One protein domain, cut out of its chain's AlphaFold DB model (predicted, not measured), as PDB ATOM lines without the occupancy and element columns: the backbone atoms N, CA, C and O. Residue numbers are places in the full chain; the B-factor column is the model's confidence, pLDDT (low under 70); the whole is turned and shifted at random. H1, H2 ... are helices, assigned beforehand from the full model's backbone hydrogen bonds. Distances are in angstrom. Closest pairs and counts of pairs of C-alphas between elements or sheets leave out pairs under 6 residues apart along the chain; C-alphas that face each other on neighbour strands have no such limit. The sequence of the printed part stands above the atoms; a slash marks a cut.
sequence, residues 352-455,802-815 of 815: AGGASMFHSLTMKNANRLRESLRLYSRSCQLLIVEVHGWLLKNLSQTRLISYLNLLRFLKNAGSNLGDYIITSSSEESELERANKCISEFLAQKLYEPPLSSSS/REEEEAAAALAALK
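AT A GLANCE: This is residues 352 to 455 and 802 to 815 of the 815 residues of an uncharacterized protein of Globodera pallida (UniProt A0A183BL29). H3 runs through the middle of the helices, with H1 crossing it on one side and H4, H5 and H6 packed on the other; H2 packs on H4. A tail, residues 444 to 455, follows H5 without a named element. The printed part has 118 residues, six named helices in the order H1 to H6 and no named strand: all helix. It is compact, radius of gyration of the C-alphas 14.7 A, and spans 48 by 31 by 23 A, only just elongated.

HOW THE PARTS SIT: H1, residues 354 to 372, touches H3, residues 397 to 412, about perpendicular at 78 degrees, through residues 362 to 370 and 405 to 410; their closest C-alphas, Ala 366 and Leu 406, are 5.1 A apart. H3 is the hub, touching four helices. With residues 401 to 405 it touches H6, residues 802 to 812, at a steep tilt of 65 degrees, opposite ways; the closest C-alphas, Ile 401 and Ala 807, are 6.0 A apart. H4, residues 417 to 423, and H5, residues 429 to 443, form a helical hairpin, at 43 degrees. H2, residues 378 to 394, touches H4 with residues 384 to 388, and is apart from H1. Every O i to N i+4 pair is within hydrogen-bond range in H1, H3, H4 and H6; H2 has 12 of 13 and H5 10 of 11.

IN THESE COORDINATES: H1 measures 26.7 A from C-alpha 354 at (-5.859, 15.484, 7.252), H2 24.3 A, H3 22.8 A and H5 21.2 A. H6 ends at C-alpha 812, (-15.088, 14.516, 30.607).

THE WHOLE: Residues 456 to 801 are not printed; C-alphas 455 and 802 are 19.4 A apart. The links printed whole are tight. Mean pLDDT of the printed part is 76.4, and 28 residues are under 70, among them 447 to 455.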
ATOM      1  N   ALA A 352      -5.776  19.911   3.560       52.25
ATOM      2  CA  ALA A 352      -6.744  19.108   2.812       52.25
ATOM      3  C   ALA A 352      -6.371  17.610   2.824       52.25
ATOM      4  O   ALA A 352      -5.299  17.226   2.346       52.25
ATOM      5  N   GLY A 353      -7.257  16.776   3.379       60.00
ATOM      6  CA  GLY A 353      -7.048  15.335   3.556       60.00
ATOM      7  C   GLY A 353      -6.474  14.900   4.914       60.00
ATOM      8  O   GLY A 353      -6.238  13.706   5.092       60.00
ATOM      9  N   GLY A 354      -6.288  15.812   5.880       69.56
ATOM     10  CA  GLY A 354      -5.859  15.484   7.252       69.56
ATOM     11  C   GLY A 354      -6.695  14.378   7.909       69.56
ATOM     12  O   GLY A 354      -6.134  13.408   8.411       69.56
ATOM     13  N   ALA A 355      -8.023  14.446   7.773       70.12
ATOM     14  CA  ALA A 355      -8.956  13.419   8.241       70.12
ATOM     15  C   ALA A 355      -8.632  12.010   7.704       70.12
ATOM     16  O   ALA A 355      -8.552  11.050   8.470       70.12
ATOM     17  N   SER A 356      -8.365  11.879   6.398       70.25
ATOM     18  CA  SER A 356      -7.967  10.610   5.773       70.25
ATOM     19  C   SER A 356      -6.628  10.090   6.304       70.25
ATOM     20  O   SER A 356      -6.454   8.876   6.442       70.25
ATOM     21  N   MET A 357      -5.678  10.990   6.595       73.38
ATOM     22  CA  MET A 357      -4.376  10.628   7.164       73.38
ATOM     23  C   MET A 357      -4.526  10.123   8.601       73.38
ATOM     24  O   MET A 357      -4.024   9.036   8.892       73.38
ATOM     25  N   PHE A 358      -5.255  10.854   9.454       79.50
ATOM     26  CA  PHE A 358      -5.578  10.449  10.826       79.50
ATOM     27  C   PHE A 358      -6.289   9.094  10.845       79.50
ATOM     28  O   PHE A 358      -5.790   8.148  11.449       79.50
ATOM     29  N   HIS A 359      -7.385   8.947  10.095       81.94
ATOM     30  CA  HIS A 359      -8.144   7.699  10.022       81.94
ATOM     31  C   HIS A 359      -7.271   6.508   9.591       81.94
ATOM     32  O   HIS A 359      -7.318   5.440  10.202       81.94
ATOM     33  N   SER A 360      -6.425   6.687   8.571       77.69
ATOM     34  CA  SER A 360      -5.540   5.620   8.077       77.69
ATOM     35  C   SER A 360      -4.420   5.271   9.066       77.69
ATOM     36  O   SER A 360      -4.074   4.095   9.210       77.69
ATOM     37  N   LEU A 361      -3.871   6.260   9.779       80.50
ATOM     38  CA  LEU A 361      -2.818   6.063  10.778       80.50
ATOM     39  C   LEU A 361      -3.361   5.438  12.073       80.50
ATOM     40  O   LEU A 361      -2.778   4.475  12.577       80.50
ATOM     41  N   THR A 362      -4.499   5.912  12.575       83.38
ATOM     42  CA  THR A 362      -5.147   5.368  13.776       83.38
ATOM     43  C   THR A 362      -5.676   3.957  13.516       83.38
ATOM     44  O   THR A 362      -5.438   3.066  14.331       83.38
ATOM     45  N   MET A 363      -6.237   3.676  12.331       81.94
ATOM     46  CA  MET A 363      -6.569   2.307  11.905       81.94
ATOM     47  C   MET A 363      -5.321   1.403  11.835       81.94
ATOM     48  O   MET A 363      -5.355   0.269  12.316       81.94
ATOM     49  N   LYS A 364      -4.190   1.883  11.296       80.25
ATOM     50  CA  LYS A 364      -2.912   1.135  11.276       80.25
ATOM     51  C   LYS A 364      -2.433   0.794  12.690       80.25
ATOM     52  O   LYS A 364      -2.034  -0.342  12.949       80.25
ATOM     53  N   ASN A 365      -2.489   1.760  13.603       83.81
ATOM     54  CA  ASN A 365      -2.052   1.585  14.986       83.81
ATOM     55  C   ASN A 365      -3.021   0.699  15.794       83.81
ATOM     56  O   ASN A 365      -2.564  -0.101  16.604       83.81
ATOM     57  N   ALA A 366      -4.327   0.736  15.511       85.19
ATOM     58  CA  ALA A 366      -5.307  -0.182  16.093       85.19
ATOM     59  C   ALA A 366      -5.076  -1.640  15.648       85.19
ATOM     60  O   ALA A 366      -5.094  -2.549  16.475       85.19
ATOM     61  N   ASN A 367      -4.782  -1.883  14.363       79.00
ATOM     62  CA  ASN A 367      -4.438  -3.232  13.889       79.00
ATOM     63  C   ASN A 367      -3.132  -3.745  14.534       79.00
ATOM     64  O   ASN A 367      -3.101  -4.878  15.010       79.00
ATOM     65  N   ARG A 368      -2.109  -2.888  14.676       80.75
ATOM     66  CA  ARG A 368      -0.888  -3.208  15.443       80.75
ATOM     67  C   ARG A 368      -1.188  -3.558  16.903       80.75
ATOM     68  O   ARG A 368      -0.695  -4.567  17.390       80.75
ATOM     69  N   LEU A 369      -2.038  -2.779  17.577       83.12
ATOM     70  CA  LEU A 369      -2.460  -3.044  18.955       83.12
ATOM     71  C   LEU A 369      -3.139  -4.422  19.080       83.12
ATOM     72  O   LEU A 369      -2.826  -5.171  20.002       83.12
ATOM     73  N   ARG A 370      -3.985  -4.812  18.114       81.19
ATOM     74  CA  ARG A 370      -4.565  -6.171  18.033       81.19
ATOM     75  C   ARG A 370      -3.501  -7.263  17.885       81.19
ATOM     76  O   ARG A 370      -3.632  -8.337  18.461       81.19
ATOM     77  N   GLU A 371      -2.482  -7.007  17.071       76.38
ATOM     78  CA  GLU A 371      -1.415  -7.961  16.746       76.38
ATOM     79  C   GLU A 371      -0.378  -8.114  17.866       76.38
ATOM     80  O   GLU A 371       0.235  -9.181  17.963       76.38
ATOM     81  N   SER A 372      -0.225  -7.099  18.723       77.19
ATOM     82  CA  SER A 372       0.537  -7.157  19.977       77.19
ATOM     83  C   SER A 372      -0.254  -7.827  21.112       77.19
ATOM     84  O   SER A 372       0.300  -8.646  21.842       77.19
ATOM     85  N   LEU A 373      -1.550  -7.529  21.257       75.19
ATOM     86  CA  LEU A 373      -2.401  -8.011  22.358       75.19
ATOM     87  C   LEU A 373      -3.091  -9.357  22.045       75.19
ATOM     88  O   LEU A 373      -4.312  -9.500  22.143       75.19
ATOM     89  N   ARG A 374      -2.305 -10.365  21.651       68.31
ATOM     90  CA  ARG A 374      -2.810 -11.700  21.276       68.31
ATOM     91  C   ARG A 374      -3.307 -12.484  22.501       68.31
ATOM     92  O   ARG A 374      -2.519 -12.920  23.337       68.31
ATOM     93  N   LEU A 375      -4.619 -12.724  22.573       65.12
ATOM     94  CA  LEU A 375      -5.331 -13.340  23.710       65.12
ATOM     95  C   LEU A 375      -5.147 -14.874  23.858       65.12
ATOM     96  O   LEU A 375      -6.077 -15.560  24.285       65.12
ATOM     97  N   TYR A 376      -3.983 -15.433  23.507       67.00
ATOM     98  CA  TYR A 376      -3.768 -16.891  23.431       67.00
ATOM     99  C   TYR A 376      -3.815 -17.634  24.777       67.00
ATOM    100  O   TYR A 376      -4.050 -18.837  24.791       67.00
ATOM    101  N   SER A 377      -3.586 -16.954  25.906       73.38
ATOM    102  CA  SER A 377      -3.602 -17.576  27.235       73.38
ATOM    103  C   SER A 377      -4.482 -16.806  28.215       73.38
ATOM    104  O   SER A 377      -4.654 -15.589  28.099       73.38
ATOM    105  N   ARG A 378      -4.998 -17.518  29.226       74.88
ATOM    106  CA  ARG A 378      -5.789 -16.937  30.321       74.88
ATOM    107  C   ARG A 378      -5.002 -15.883  31.114       74.88
ATOM    108  O   ARG A 378      -5.585 -14.905  31.563       74.88
ATOM    109  N   SER A 379      -3.684 -16.047  31.228       75.75
ATOM    110  CA  SER A 379      -2.801 -15.095  31.911       75.75
ATOM    111  C   SER A 379      -2.601 -13.812  31.101       75.75
ATOM    112  O   SER A 379      -2.718 -12.725  31.654       75.75
ATOM    113  N   CYS A 380      -2.376 -13.912  29.783       78.31
ATOM    114  CA  CYS A 380      -2.299 -12.733  28.909       78.31
ATOM    115  C   CYS A 380      -3.640 -11.984  28.859       78.31
ATOM    116  O   CYS A 380      -3.661 -10.759  28.862       78.31
ATOM    117  N   GLN A 381      -4.751 -12.728  28.846       79.50
ATOM    118  CA  GLN A 381      -6.113 -12.202  28.931       79.50
ATOM    119  C   GLN A 381      -6.329 -11.328  30.178       79.50
ATOM    120  O   GLN A 381      -6.756 -10.186  30.033       79.50
ATOM    121  N   LEU A 382      -5.986 -11.824  31.374       80.81
ATOM    122  CA  LEU A 382      -6.109 -11.064  32.629       80.81
ATOM    123  C   LEU A 382      -5.163  -9.853  32.668       80.81
ATOM    124  O   LEU A 382      -5.610  -8.737  32.928       80.81
ATOM    125  N   LEU A 383      -3.890 -10.044  32.307       81.88
ATOM    126  CA  LEU A 383      -2.887  -8.971  32.275       81.88
ATOM    127  C   LEU A 383      -3.294  -7.818  31.339       81.88
ATOM    128  O   LEU A 383      -2.982  -6.663  31.604       81.88
ATOM    129  N   ILE A 384      -4.027  -8.101  30.259       84.75
ATOM    130  CA  ILE A 384      -4.560  -7.076  29.349       84.75
ATOM    131  C   ILE A 384      -5.663  -6.223  30.002       84.75
ATOM    132  O   ILE A 384      -5.747  -5.029  29.707       84.75
ATOM    133  N   VAL A 385      -6.460  -6.784  30.916       85.50
ATOM    134  CA  VAL A 385      -7.458  -6.034  31.707       85.50
ATOM    135  C   VAL A 385      -6.771  -5.191  32.785       85.50
ATOM    136  O   VAL A 385      -7.103  -4.018  32.954       85.50
ATOM    137  N   GLU A 386      -5.761  -5.742  33.463       84.06
ATOM    138  CA  GLU A 386      -4.941  -5.003  34.435       84.06
ATOM    139  C   GLU A 386      -4.212  -3.823  33.773       84.06
ATOM    140  O   GLU A 386      -4.261  -2.696  34.269       84.06
ATOM    141  N   VAL A 387      -3.604  -4.046  32.601       87.12
ATOM    142  CA  VAL A 387      -2.970  -2.991  31.794       87.12
ATOM    143  C   VAL A 387      -3.995  -1.961  31.314       87.12
ATOM    144  O   VAL A 387      -3.675  -0.777  31.303       87.12
ATOM    145  N   HIS A 388      -5.225  -2.353  30.967       89.69
ATOM    146  CA  HIS A 388      -6.289  -1.396  30.647       89.69
ATOM    147  C   HIS A 388      -6.607  -0.482  31.840       89.69
ATOM    148  O   HIS A 388      -6.508   0.738  31.706       89.69
ATOM    149  N   GLY A 389      -6.892  -1.053  33.015       88.06
ATOM    150  CA  GLY A 389      -7.147  -0.280  34.236       88.06
ATOM    151  C   GLY A 389      -5.965   0.613  34.635       88.06
ATOM    152  O   GLY A 389      -6.159   1.765  35.025       88.06
ATOM    153  N   TRP A 390      -4.730   0.130  34.456       88.94
ATOM    154  CA  TRP A 390      -3.523   0.931  34.663       88.94
ATOM    155  C   TRP A 390      -3.425   2.101  33.674       88.94
ATOM    156  O   TRP A 390      -3.148   3.222  34.098       88.94
ATOM    157  N   LEU A 391      -3.700   1.886  32.382       89.50
ATOM    158  CA  LEU A 391      -3.684   2.946  31.365       89.50
ATOM    159  C   LEU A 391      -4.758   4.011  31.630       89.50
ATOM    160  O   LEU A 391      -4.456   5.196  31.508       89.50
ATOM    161  N   LEU A 392      -5.970   3.626  32.051       89.25
ATOM    162  CA  LEU A 392      -7.003   4.593  32.456       89.25
ATOM    163  C   LEU A 392      -6.546   5.452  33.649       89.25
ATOM    164  O   LEU A 392      -6.756   6.661  33.646       89.25
ATOM    165  N   LYS A 393      -5.886   4.838  34.641       87.62
ATOM    166  CA  LYS A 393      -5.425   5.509  35.869       87.62
ATOM    167  C   LYS A 393      -4.126   6.328  35.703       87.62
ATOM    168  O   LYS A 393      -3.868   7.187  36.538       87.62
ATOM    169  N   ASN A 394      -3.304   6.079  34.671       89.19
ATOM    170  CA  ASN A 394      -1.943   6.647  34.557       89.19
ATOM    171  C   ASN A 394      -1.639   7.419  33.253       89.19
ATOM    172  O   ASN A 394      -0.593   8.066  33.173       89.19
ATOM    173  N   LEU A 395      -2.488   7.374  32.217       88.31
ATOM    174  CA  LEU A 395      -2.250   8.155  30.993       88.31
ATOM    175  C   LEU A 395      -2.619   9.636  31.166       88.31
ATOM    176  O   LEU A 395      -3.660   9.983  31.719       88.31
ATOM    177  N   SER A 396      -1.805  10.524  30.588       87.88
ATOM    178  CA  SER A 396      -2.172  11.933  30.420       87.88
ATOM    179  C   SER A 396      -3.376  12.086  29.484       87.88
ATOM    180  O   SER A 396      -3.592  11.263  28.592       87.88
ATOM    181  N   GLN A 397      -4.147  13.167  29.656       82.06
ATOM    182  CA  GLN A 397      -5.429  13.396  28.972       82.06
ATOM    183  C   GLN A 397      -5.361  13.144  27.450       82.06
ATOM    184  O   GLN A 397      -6.146  12.364  26.917       82.06
ATOM    185  N   THR A 398      -4.366  13.719  26.770       81.38
ATOM    186  CA  THR A 398      -4.120  13.577  25.323       81.38
ATOM    187  C   THR A 398      -3.830  12.130  24.895       81.38
ATOM    188  O   THR A 398      -4.318  11.648  23.867       81.38
ATOM    189  N   ARG A 399      -3.063  11.392  25.710       85.19
ATOM    190  CA  ARG A 399      -2.723   9.981  25.454       85.19
ATOM    191  C   ARG A 399      -3.909   9.061  25.736       85.19
ATOM    192  O   ARG A 399      -4.083   8.075  25.025       85.19
ATOM    193  N   LEU A 400      -4.751   9.404  26.711       86.44
ATOM    194  CA  LEU A 400      -5.983   8.678  27.010       86.44
ATOM    195  C   LEU A 400      -7.024   8.842  25.887       86.44
ATOM    196  O   LEU A 400      -7.557   7.836  25.432       86.44
ATOM    197  N   ILE A 401      -7.220  10.053  25.338       83.81
ATOM    198  CA  ILE A 401      -8.027  10.274  24.113       83.81
ATOM    199  C   ILE A 401      -7.526   9.380  22.970       83.81
ATOM    200  O   ILE A 401      -8.306   8.660  22.341       83.81
ATOM    201  N   SER A 402      -6.210   9.371  22.736       84.94
ATOM    202  CA  SER A 402      -5.585   8.536  21.702       84.94
ATOM    203  C   SER A 402      -5.835   7.038  21.933       84.94
ATOM    204  O   SER A 402      -6.150   6.309  20.993       84.94
ATOM    205  N   TYR A 403      -5.747   6.568  23.180       89.31
ATOM    206  CA  TYR A 403      -6.009   5.176  23.554       89.31
ATOM    207  C   TYR A 403      -7.484   4.777  23.377       89.31
ATOM    208  O   TYR A 403      -7.763   3.738  22.773       89.31
ATOM    209  N   LEU A 404      -8.429   5.614  23.815       89.69
ATOM    210  CA  LEU A 404      -9.865   5.384  23.616       89.69
ATOM    211  C   LEU A 404     -10.221   5.343  22.122       89.69
ATOM    212  O   LEU A 404     -10.960   4.457  21.688       89.69
ATOM    213  N   ASN A 405      -9.628   6.222  21.311       87.12
ATOM    214  CA  ASN A 405      -9.771   6.163  19.858       87.12
ATOM    215  C   ASN A 405      -9.208   4.857  19.273       87.12
ATOM    216  O   ASN A 405      -9.876   4.235  18.447       87.12
ATOM    217  N   LEU A 406      -8.054   4.357  19.729       88.94
ATOM    218  CA  LEU A 406      -7.539   3.049  19.290       88.94
ATOM    219  C   LEU A 406      -8.492   1.890  19.640       88.94
ATOM    220  O   LEU A 406      -8.659   0.988  18.816       88.94
ATOM    221  N   LEU A 407      -9.169   1.925  20.795       88.06
ATOM    222  CA  LEU A 407     -10.227   0.961  21.141       88.06
ATOM    223  C   LEU A 407     -11.459   1.095  20.215       88.06
ATOM    224  O   LEU A 407     -11.994   0.081  19.754       88.06
ATOM    225  N   ARG A 408     -11.866   2.325  19.859       87.38
ATOM    226  CA  ARG A 408     -12.954   2.597  18.893       87.38
ATOM    227  C   ARG A 408     -12.609   2.077  17.493       87.38
ATOM    228  O   ARG A 408     -13.426   1.395  16.872       87.38
ATOM    229  N   PHE A 409     -11.385   2.299  17.018       83.56
ATOM    230  CA  PHE A 409     -10.894   1.748  15.750       83.56
ATOM    231  C   PHE A 409     -10.759   0.212  15.784       83.56
ATOM    232  O   PHE A 409     -11.117  -0.439  14.803       83.56
ATOM    233  N   LEU A 410     -10.330  -0.393  16.902       81.50
ATOM    234  CA  LEU A 410     -10.279  -1.857  17.080       81.50
ATOM    235  C   LEU A 410     -11.651  -2.523  16.899       81.50
ATOM    236  O   LEU A 410     -11.769  -3.513  16.168       81.50
ATOM    237  N   LYS A 411     -12.687  -1.971  17.540       82.75
ATOM    238  CA  LYS A 411     -14.058  -2.493  17.458       82.75
ATOM    239  C   LYS A 411     -14.634  -2.343  16.048       82.75
ATOM    240  O   LYS A 411     -15.174  -3.305  15.504       82.75
ATOM    241  N   ASN A 412     -14.427  -1.190  15.406       75.75
ATOM    242  CA  ASN A 412     -14.848  -0.962  14.017       75.75
ATOM    243  C   ASN A 412     -14.071  -1.830  13.002       75.75
ATOM    244  O   ASN A 412     -14.644  -2.261  12.004       75.75
ATOM    245  N   ALA A 413     -12.820  -2.205  13.295       70.06
ATOM    246  CA  ALA A 413     -12.073  -3.232  12.556       70.06
ATOM    247  C   ALA A 413     -12.584  -4.676  12.800       70.06
ATOM    248  O   ALA A 413     -11.953  -5.644  12.367       70.06
ATOM    249  N   GLY A 414     -13.709  -4.844  13.503       67.56
ATOM    250  CA  GLY A 414     -14.350  -6.129  13.771       67.56
ATOM    251  C   GLY A 414     -13.610  -7.000  14.785       67.56
ATOM    252  O   GLY A 414     -13.766  -8.223  14.742       67.56
ATOM    253  N   SER A 415     -12.786  -6.398  15.654       74.69
ATOM    254  CA  SER A 415     -12.057  -7.111  16.703       74.69
ATOM    255  C   SER A 415     -12.813  -7.093  18.028       74.69
ATOM    256  O   SER A 415     -12.982  -6.044  18.645       74.69
ATOM    257  N   ASN A 416     -13.150  -8.285  18.522       76.19
ATOM    258  CA  ASN A 416     -13.749  -8.485  19.843       76.19
ATOM    259  C   ASN A 416     -12.819  -8.063  21.005       76.19
ATOM    260  O   ASN A 416     -13.243  -8.111  22.152       76.19
ATOM    261  N   LEU A 417     -11.559  -7.675  20.746       78.88
ATOM    262  CA  LEU A 417     -10.583  -7.292  21.773       78.88
ATOM    263  C   LEU A 417     -11.041  -6.078  22.600       78.88
ATOM    264  O   LEU A 417     -10.873  -6.087  23.814       78.88
ATOM    265  N   GLY A 418     -11.639  -5.061  21.967       79.75
ATOM    266  CA  GLY A 418     -12.142  -3.879  22.680       79.75
ATOM    267  C   GLY A 418     -13.279  -4.234  23.639       79.75
ATOM    268  O   GLY A 418     -13.221  -3.911  24.820       79.75
ATOM    269  N   ASP A 419     -14.265  -4.988  23.150       81.31
ATOM    270  CA  ASP A 419     -15.377  -5.468  23.973       81.31
ATOM    271  C   ASP A 419     -14.900  -6.453  25.057       81.31
ATOM    272  O   ASP A 419     -15.398  -6.413  26.180       81.31
ATOM    273  N   TYR A 420     -13.893  -7.288  24.770       82.38
ATOM    274  CA  TYR A 420     -13.290  -8.205  25.742       82.38
ATOM    275  C   TYR A 420     -12.634  -7.460  26.913       82.38
ATOM    276  O   TYR A 420     -12.898  -7.800  28.066       82.38
ATOM    277  N   ILE A 421     -11.824  -6.436  26.621       83.50
ATOM    278  CA  ILE A 421     -11.158  -5.588  27.624       83.50
ATOM    279  C   ILE A 421     -12.184  -4.948  28.572       83.50
ATOM    280  O   ILE A 421     -11.989  -4.944  29.785       83.50
ATOM    281  N   ILE A 422     -13.291  -4.452  28.015       83.00
ATOM    282  CA  ILE A 422     -14.344  -3.739  28.750       83.00
ATOM    283  C   ILE A 422     -15.222  -4.700  29.568       83.00
ATOM    284  O   ILE A 422     -15.558  -4.400  30.711       83.00
ATOM    285  N   THR A 423     -15.580  -5.858  29.003       77.75
ATOM    286  CA  THR A 423     -16.516  -6.823  29.625       77.75
ATOM    287  C   THR A 423     -15.858  -7.691  30.704       77.75
ATOM    288  O   THR A 423     -16.549  -8.284  31.525       77.75
ATOM    289  N   SER A 424     -14.527  -7.788  30.723       68.06
ATOM    290  CA  SER A 424     -13.781  -8.658  31.651       68.06
ATOM    291  C   SER A 424     -13.433  -7.982  32.988       68.06
ATOM    292  O   SER A 424     -12.405  -8.299  33.582       68.06
ATOM    293  N   SER A 425     -14.237  -7.013  33.437       59.41
ATOM    294  CA  SER A 425     -13.927  -6.152  34.586       59.41
ATOM    295  C   SER A 425     -13.890  -6.889  35.932       59.41
ATOM    296  O   SER A 425     -14.688  -7.784  36.200       59.41
ATOM    297  N   SER A 426     -12.957  -6.452  36.782       57.84
ATOM    298  CA  SER A 426     -12.790  -6.876  38.179       57.84
ATOM    299  C   SER A 426     -13.898  -6.326  39.096       57.84
ATOM    300  O   SER A 426     -14.677  -5.471  38.684       57.84
ATOM    301  N   GLU A 427     -13.904  -6.735  40.368       58.06
ATOM    302  CA  GLU A 427     -14.825  -6.297  41.441       58.06
ATOM    303  C   GLU A 427     -14.688  -4.796  41.829       58.06
ATOM    304  O   GLU A 427     -15.299  -4.321  42.786       58.06
ATOM    305  N   GLU A 428     -13.879  -4.019  41.102       65.88
ATOM    306  CA  GLU A 428     -13.584  -2.612  41.379       65.88
ATOM    307  C   GLU A 428     -14.651  -1.679  40.764       65.88
ATOM    308  O   GLU A 428     -14.598  -1.325  39.585       65.88
ATOM    309  N   SER A 429     -15.606  -1.233  41.592       72.38
ATOM    310  CA  SER A 429     -16.786  -0.430  41.198       72.38
ATOM    311  C   SER A 429     -16.495   0.869  40.417       72.38
ATOM    312  O   SER A 429     -17.384   1.410  39.756       72.38
ATOM    313  N   GLU A 430     -15.277   1.409  40.490       77.94
ATOM    314  CA  GLU A 430     -14.867   2.589  39.711       77.94
ATOM    315  C   GLU A 430     -14.471   2.220  38.275       77.94
ATOM    316  O   GLU A 430     -14.873   2.899  37.328       77.94
ATOM    317  N   LEU A 431     -13.760   1.099  38.098       81.50
ATOM    318  CA  LEU A 431     -13.392   0.578  36.782       81.50
ATOM    319  C   LEU A 431     -14.635   0.127  36.004       81.50
ATOM    320  O   LEU A 431     -14.732   0.390  34.812       81.50
ATOM    321  N   GLU A 432     -15.621  -0.472  36.677       82.56
ATOM    322  CA  GLU A 432     -16.914  -0.829  36.074       82.56
ATOM    323  C   GLU A 432     -17.653   0.403  35.508       82.56
ATOM    324  O   GLU A 432     -18.154   0.378  34.380       82.56
ATOM    325  N   ARG A 433     -17.668   1.519  36.256       82.56
ATOM    326  CA  ARG A 433     -18.266   2.792  35.811       82.56
ATOM    327  C   ARG A 433     -17.536   3.374  34.601       82.56
ATOM    328  O   ARG A 433     -18.190   3.705  33.611       82.56
ATOM    329  N   ALA A 434     -16.204   3.433  34.644       84.56
ATOM    330  CA  ALA A 434     -15.397   3.879  33.508       84.56
ATOM    331  C   ALA A 434     -15.632   2.995  32.270       84.56
ATOM    332  O   ALA A 434     -15.904   3.506  31.182       84.56
ATOM    333  N   ASN A 435     -15.628   1.669  32.441       88.50
ATOM    334  CA  ASN A 435     -15.884   0.698  31.377       88.50
ATOM    335  C   ASN A 435     -17.270   0.877  30.745       88.50
ATOM    336  O   ASN A 435     -17.394   0.750  29.526       88.50
ATOM    337  N   LYS A 436     -18.302   1.235  31.521       86.62
ATOM    338  CA  LYS A 436     -19.626   1.566  30.974       86.62
ATOM    339  C   LYS A 436     -19.573   2.791  30.049       86.62
ATOM    340  O   LYS A 436     -20.022   2.695  28.908       86.62
ATOM    341  N   CYS A 437     -18.978   3.899  30.493       84.88
ATOM    342  CA  CYS A 437     -18.831   5.112  29.675       84.88
ATOM    343  C   CYS A 437     -17.994   4.857  28.407       84.88
ATOM    344  O   CYS A 437     -18.349   5.311  27.317       84.88
ATOM    345  N   ILE A 438     -16.926   4.059  28.517       88.44
ATOM    346  CA  ILE A 438     -16.117   3.631  27.368       88.44
ATOM    347  C   ILE A 438     -16.943   2.742  26.423       88.44
ATOM    348  O   ILE A 438     -16.847   2.910  25.211       88.44
ATOM    349  N   SER A 439     -17.781   1.838  26.937       86.50
ATOM    350  CA  SER A 439     -18.670   0.987  26.129       86.50
ATOM    351  C   SER A 439     -19.685   1.809  25.326       86.50
ATOM    352  O   SER A 439     -19.888   1.550  24.138       86.50
ATOM    353  N   GLU A 440     -20.263   2.844  25.941       86.50
ATOM    354  CA  GLU A 440     -21.174   3.790  25.285       86.50
ATOM    355  C   GLU A 440     -20.454   4.597  24.185       86.50
ATOM    356  O   GLU A 440     -20.973   4.697  23.071       86.50
ATOM    357  N   PHE A 441     -19.222   5.067  24.423       86.31
ATOM    358  CA  PHE A 441     -18.372   5.680  23.387       86.31
ATOM    359  C   PHE A 441     -17.987   4.689  22.269       86.31
ATOM    360  O   PHE A 441     -18.043   5.027  21.087       86.31
ATOM    361  N   LEU A 442     -17.668   3.434  22.605       85.75
ATOM    362  CA  LEU A 442     -17.370   2.374  21.633       85.75
ATOM    363  C   LEU A 442     -18.601   1.943  20.816       85.75
ATOM    364  O   LEU A 442     -18.445   1.323  19.764       85.75
ATOM    365  N   ALA A 443     -19.819   2.213  21.294       82.88
ATOM    366  CA  ALA A 443     -21.056   1.965  20.557       82.88
ATOM    367  C   ALA A 443     -21.378   3.076  19.537       82.88
ATOM    368  O   ALA A 443     -22.201   2.862  18.642       82.88
ATOM    369  N   GLN A 444     -20.725   4.240  19.629       81.69
ATOM    370  CA  GLN A 444     -20.869   5.309  18.642       81.69
ATOM    371  C   GLN A 444     -20.253   4.883  17.304       81.69
ATOM    372  O   GLN A 444     -19.121   4.398  17.227       81.69
ATOM    373  N   LYS A 445     -21.011   5.070  16.219       70.62
ATOM    374  CA  LYS A 445     -20.554   4.733  14.871       70.62
ATOM    375  C   LYS A 445     -19.516   5.756  14.402       70.62
ATOM    376  O   LYS A 445     -19.884   6.868  14.029       70.62
ATOM    377  N   LEU A 446     -18.257   5.327  14.361       72.69
ATOM    378  CA  LEU A 446     -17.129   6.075  13.802       72.69
ATOM    379  C   LEU A 446     -17.414   6.502  12.354       72.69
ATOM    380  O   LEU A 446     -18.007   5.740  11.574       72.69
ATOM    381  N   TYR A 447     -17.018   7.723  12.000       64.88
ATOM    382  CA  TYR A 447     -17.347   8.330  10.716       64.88
ATOM    383  C   TYR A 447     -16.150   8.241   9.759       64.88
ATOM    384  O   TYR A 447     -15.210   9.024   9.847       64.88
ATOM    385  N   GLU A 448     -16.165   7.274   8.829       63.00
ATOM    386  CA  GLU A 448     -15.123   7.195   7.792       63.00
ATOM    387  C   GLU A 448     -15.106   8.506   6.973       63.00
ATOM    388  O   GLU A 448     -16.129   8.823   6.359       63.00
ATOM    389  N   PRO A 449     -13.985   9.261   6.928       61.75
ATOM    390  CA  PRO A 449     -13.955  10.611   6.363       61.75
ATOM    391  C   PRO A 449     -14.472  10.709   4.914       61.75
ATOM    392  O   PRO A 449     -13.856  10.137   4.004       61.75
ATOM    393  N   PRO A 450     -15.556  11.470   4.660       55.16
ATOM    394  CA  PRO A 450     -16.001  11.814   3.311       55.16
ATOM    395  C   PRO A 450     -15.032  12.828   2.661       55.16
ATOM    396  O   PRO A 450     -14.335  13.570   3.343       55.16
ATOM    397  N   LEU A 451     -14.919  12.977   1.336       51.66
ATOM    398  CA  LEU A 451     -15.946  12.837   0.293       51.66
ATOM    399  C   LEU A 451     -17.243  13.609   0.591       51.66
ATOM    400  O   LEU A 451     -18.315  13.099   0.289       51.66
ATOM    401  N   SER A 452     -17.110  14.812   1.175       38.44
ATOM    402  CA  SER A 452     -18.091  15.919   1.260       38.44
ATOM    403  C   SER A 452     -19.570  15.524   1.384       38.44
ATOM    404  O   SER A 452     -20.135  14.959   0.449       38.44
ATOM    405  N   SER A 453     -20.231  15.938   2.468       41.16
ATOM    406  CA  SER A 453     -21.519  15.437   3.003       41.16
ATOM    407  C   SER A 453     -22.764  15.463   2.073       41.16
ATOM    408  O   SER A 453     -23.867  15.143   2.507       41.16
ATOM    409  N   SER A 454     -22.607  15.812   0.792       41.97
ATOM    410  CA  SER A 454     -23.567  15.641  -0.306       41.97
ATOM    411  C   SER A 454     -23.393  14.357  -1.136       41.97
ATOM    412  O   SER A 454     -24.300  14.034  -1.907       41.97
ATOM    413  N   SER A 455     -22.260  13.642  -1.058       42.47
ATOM    414  CA  SER A 455     -22.044  12.471  -1.923       42.47
ATOM    415  C   SER A 455     -22.918  11.290  -1.491       42.47
ATOM    416  O   SER A 455     -22.861  10.803  -0.357       42.47
ATOM    417  N   ARG A 802     -15.354  17.138  15.515       68.00
ATOM    418  CA  ARG A 802     -16.440  16.453  16.225       68.00
ATOM    419  C   ARG A 802     -16.020  15.096  16.793       68.00
ATOM    420  O   ARG A 802     -16.489  14.740  17.866       68.00
ATOM    421  N   GLU A 803     -15.146  14.337  16.123       64.56
ATOM    422  CA  GLU A 803     -14.611  13.089  16.695       64.56
ATOM    423  C   GLU A 803     -13.668  13.345  17.887       64.56
ATOM    424  O   GLU A 803     -13.667  12.562  18.841       64.56
ATOM    425  N   GLU A 804     -12.901  14.441  17.875       65.56
ATOM    426  CA  GLU A 804     -12.075  14.861  19.017       65.56
ATOM    427  C   GLU A 804     -12.927  15.422  20.170       65.56
ATOM    428  O   GLU A 804     -12.689  15.070  21.324       65.56
ATOM    429  N   GLU A 805     -13.966  16.209  19.874       72.56
ATOM    430  CA  GLU A 805     -14.965  16.697  20.837       72.56
ATOM    431  C   GLU A 805     -15.760  15.543  21.470       72.56
ATOM    432  O   GLU A 805     -15.944  15.529  22.684       72.56
ATOM    433  N   GLU A 806     -16.181  14.538  20.693       72.56
ATOM    434  CA  GLU A 806     -16.829  13.316  21.198       72.56
ATOM    435  C   GLU A 806     -15.918  12.542  22.158       72.56
ATOM    436  O   GLU A 806     -16.358  12.124  23.230       72.56
ATOM    437  N   ALA A 807     -14.640  12.370  21.803       69.19
ATOM    438  CA  ALA A 807     -13.674  11.674  22.649       69.19
ATOM    439  C   ALA A 807     -13.303  12.491  23.904       69.19
ATOM    440  O   ALA A 807     -13.142  11.923  24.986       69.19
ATOM    441  N   ALA A 808     -13.221  13.819  23.792       71.81
ATOM    442  CA  ALA A 808     -13.023  14.722  24.922       71.81
ATOM    443  C   ALA A 808     -14.249  14.766  25.851       71.81
ATOM    444  O   ALA A 808     -14.079  14.814  27.068       71.81
ATOM    445  N   ALA A 809     -15.469  14.684  25.312       73.19
ATOM    446  CA  ALA A 809     -16.707  14.601  26.085       73.19
ATOM    447  C   ALA A 809     -16.852  13.248  26.798       73.19
ATOM    448  O   ALA A 809     -17.174  13.217  27.984       73.19
ATOM    449  N   ALA A 810     -16.540  12.135  26.123       68.81
ATOM    450  CA  ALA A 810     -16.483  10.811  26.750       68.81
ATOM    451  C   ALA A 810     -15.456  10.767  27.898       68.81
ATOM    452  O   ALA A 810     -15.712  10.172  28.943       68.81
ATOM    453  N   LEU A 811     -14.323  11.456  27.738       71.94
ATOM    454  CA  LEU A 811     -13.311  11.616  28.780       71.94
ATOM    455  C   LEU A 811     -13.750  12.561  29.912       71.94
ATOM    456  O   LEU A 811     -13.432  12.309  31.070       71.94
ATOM    457  N   ALA A 812     -14.501  13.620  29.608       72.94
ATOM    458  CA  ALA A 812     -15.088  14.516  30.607       72.94
ATOM    459  C   ALA A 812     -16.244  13.875  31.400       72.94
ATOM    460  O   ALA A 812     -16.590  14.385  32.457       72.94
ATOM    461  N   ALA A 813     -16.813  12.768  30.909       70.06
ATOM    462  CA  ALA A 813     -17.766  11.919  31.628       70.06
ATOM    463  C   ALA A 813     -17.108  10.732  32.366       70.06
ATOM    464  O   ALA A 813     -17.794  10.008  33.087       70.06
ATOM    465  N   LEU A 814     -15.803  10.507  32.161       66.00
ATOM    466  CA  LEU A 814     -14.997   9.474  32.827       66.00
ATOM    467  C   LEU A 814     -14.186  10.029  34.015       66.00
ATOM    468  O   LEU A 814     -13.778   9.257  34.879       66.00
ATOM    469  N   LYS A 815     -13.950  11.347  34.038       69.19
ATOM    470  CA  LYS A 815     -13.388  12.098  35.170       69.19
ATOM    471  C   LYS A 815     -14.457  12.489  36.191       69.19
ATOM    472  O   LYS A 815     -14.066  12.614  37.370       69.19
TER     473      LYS A 815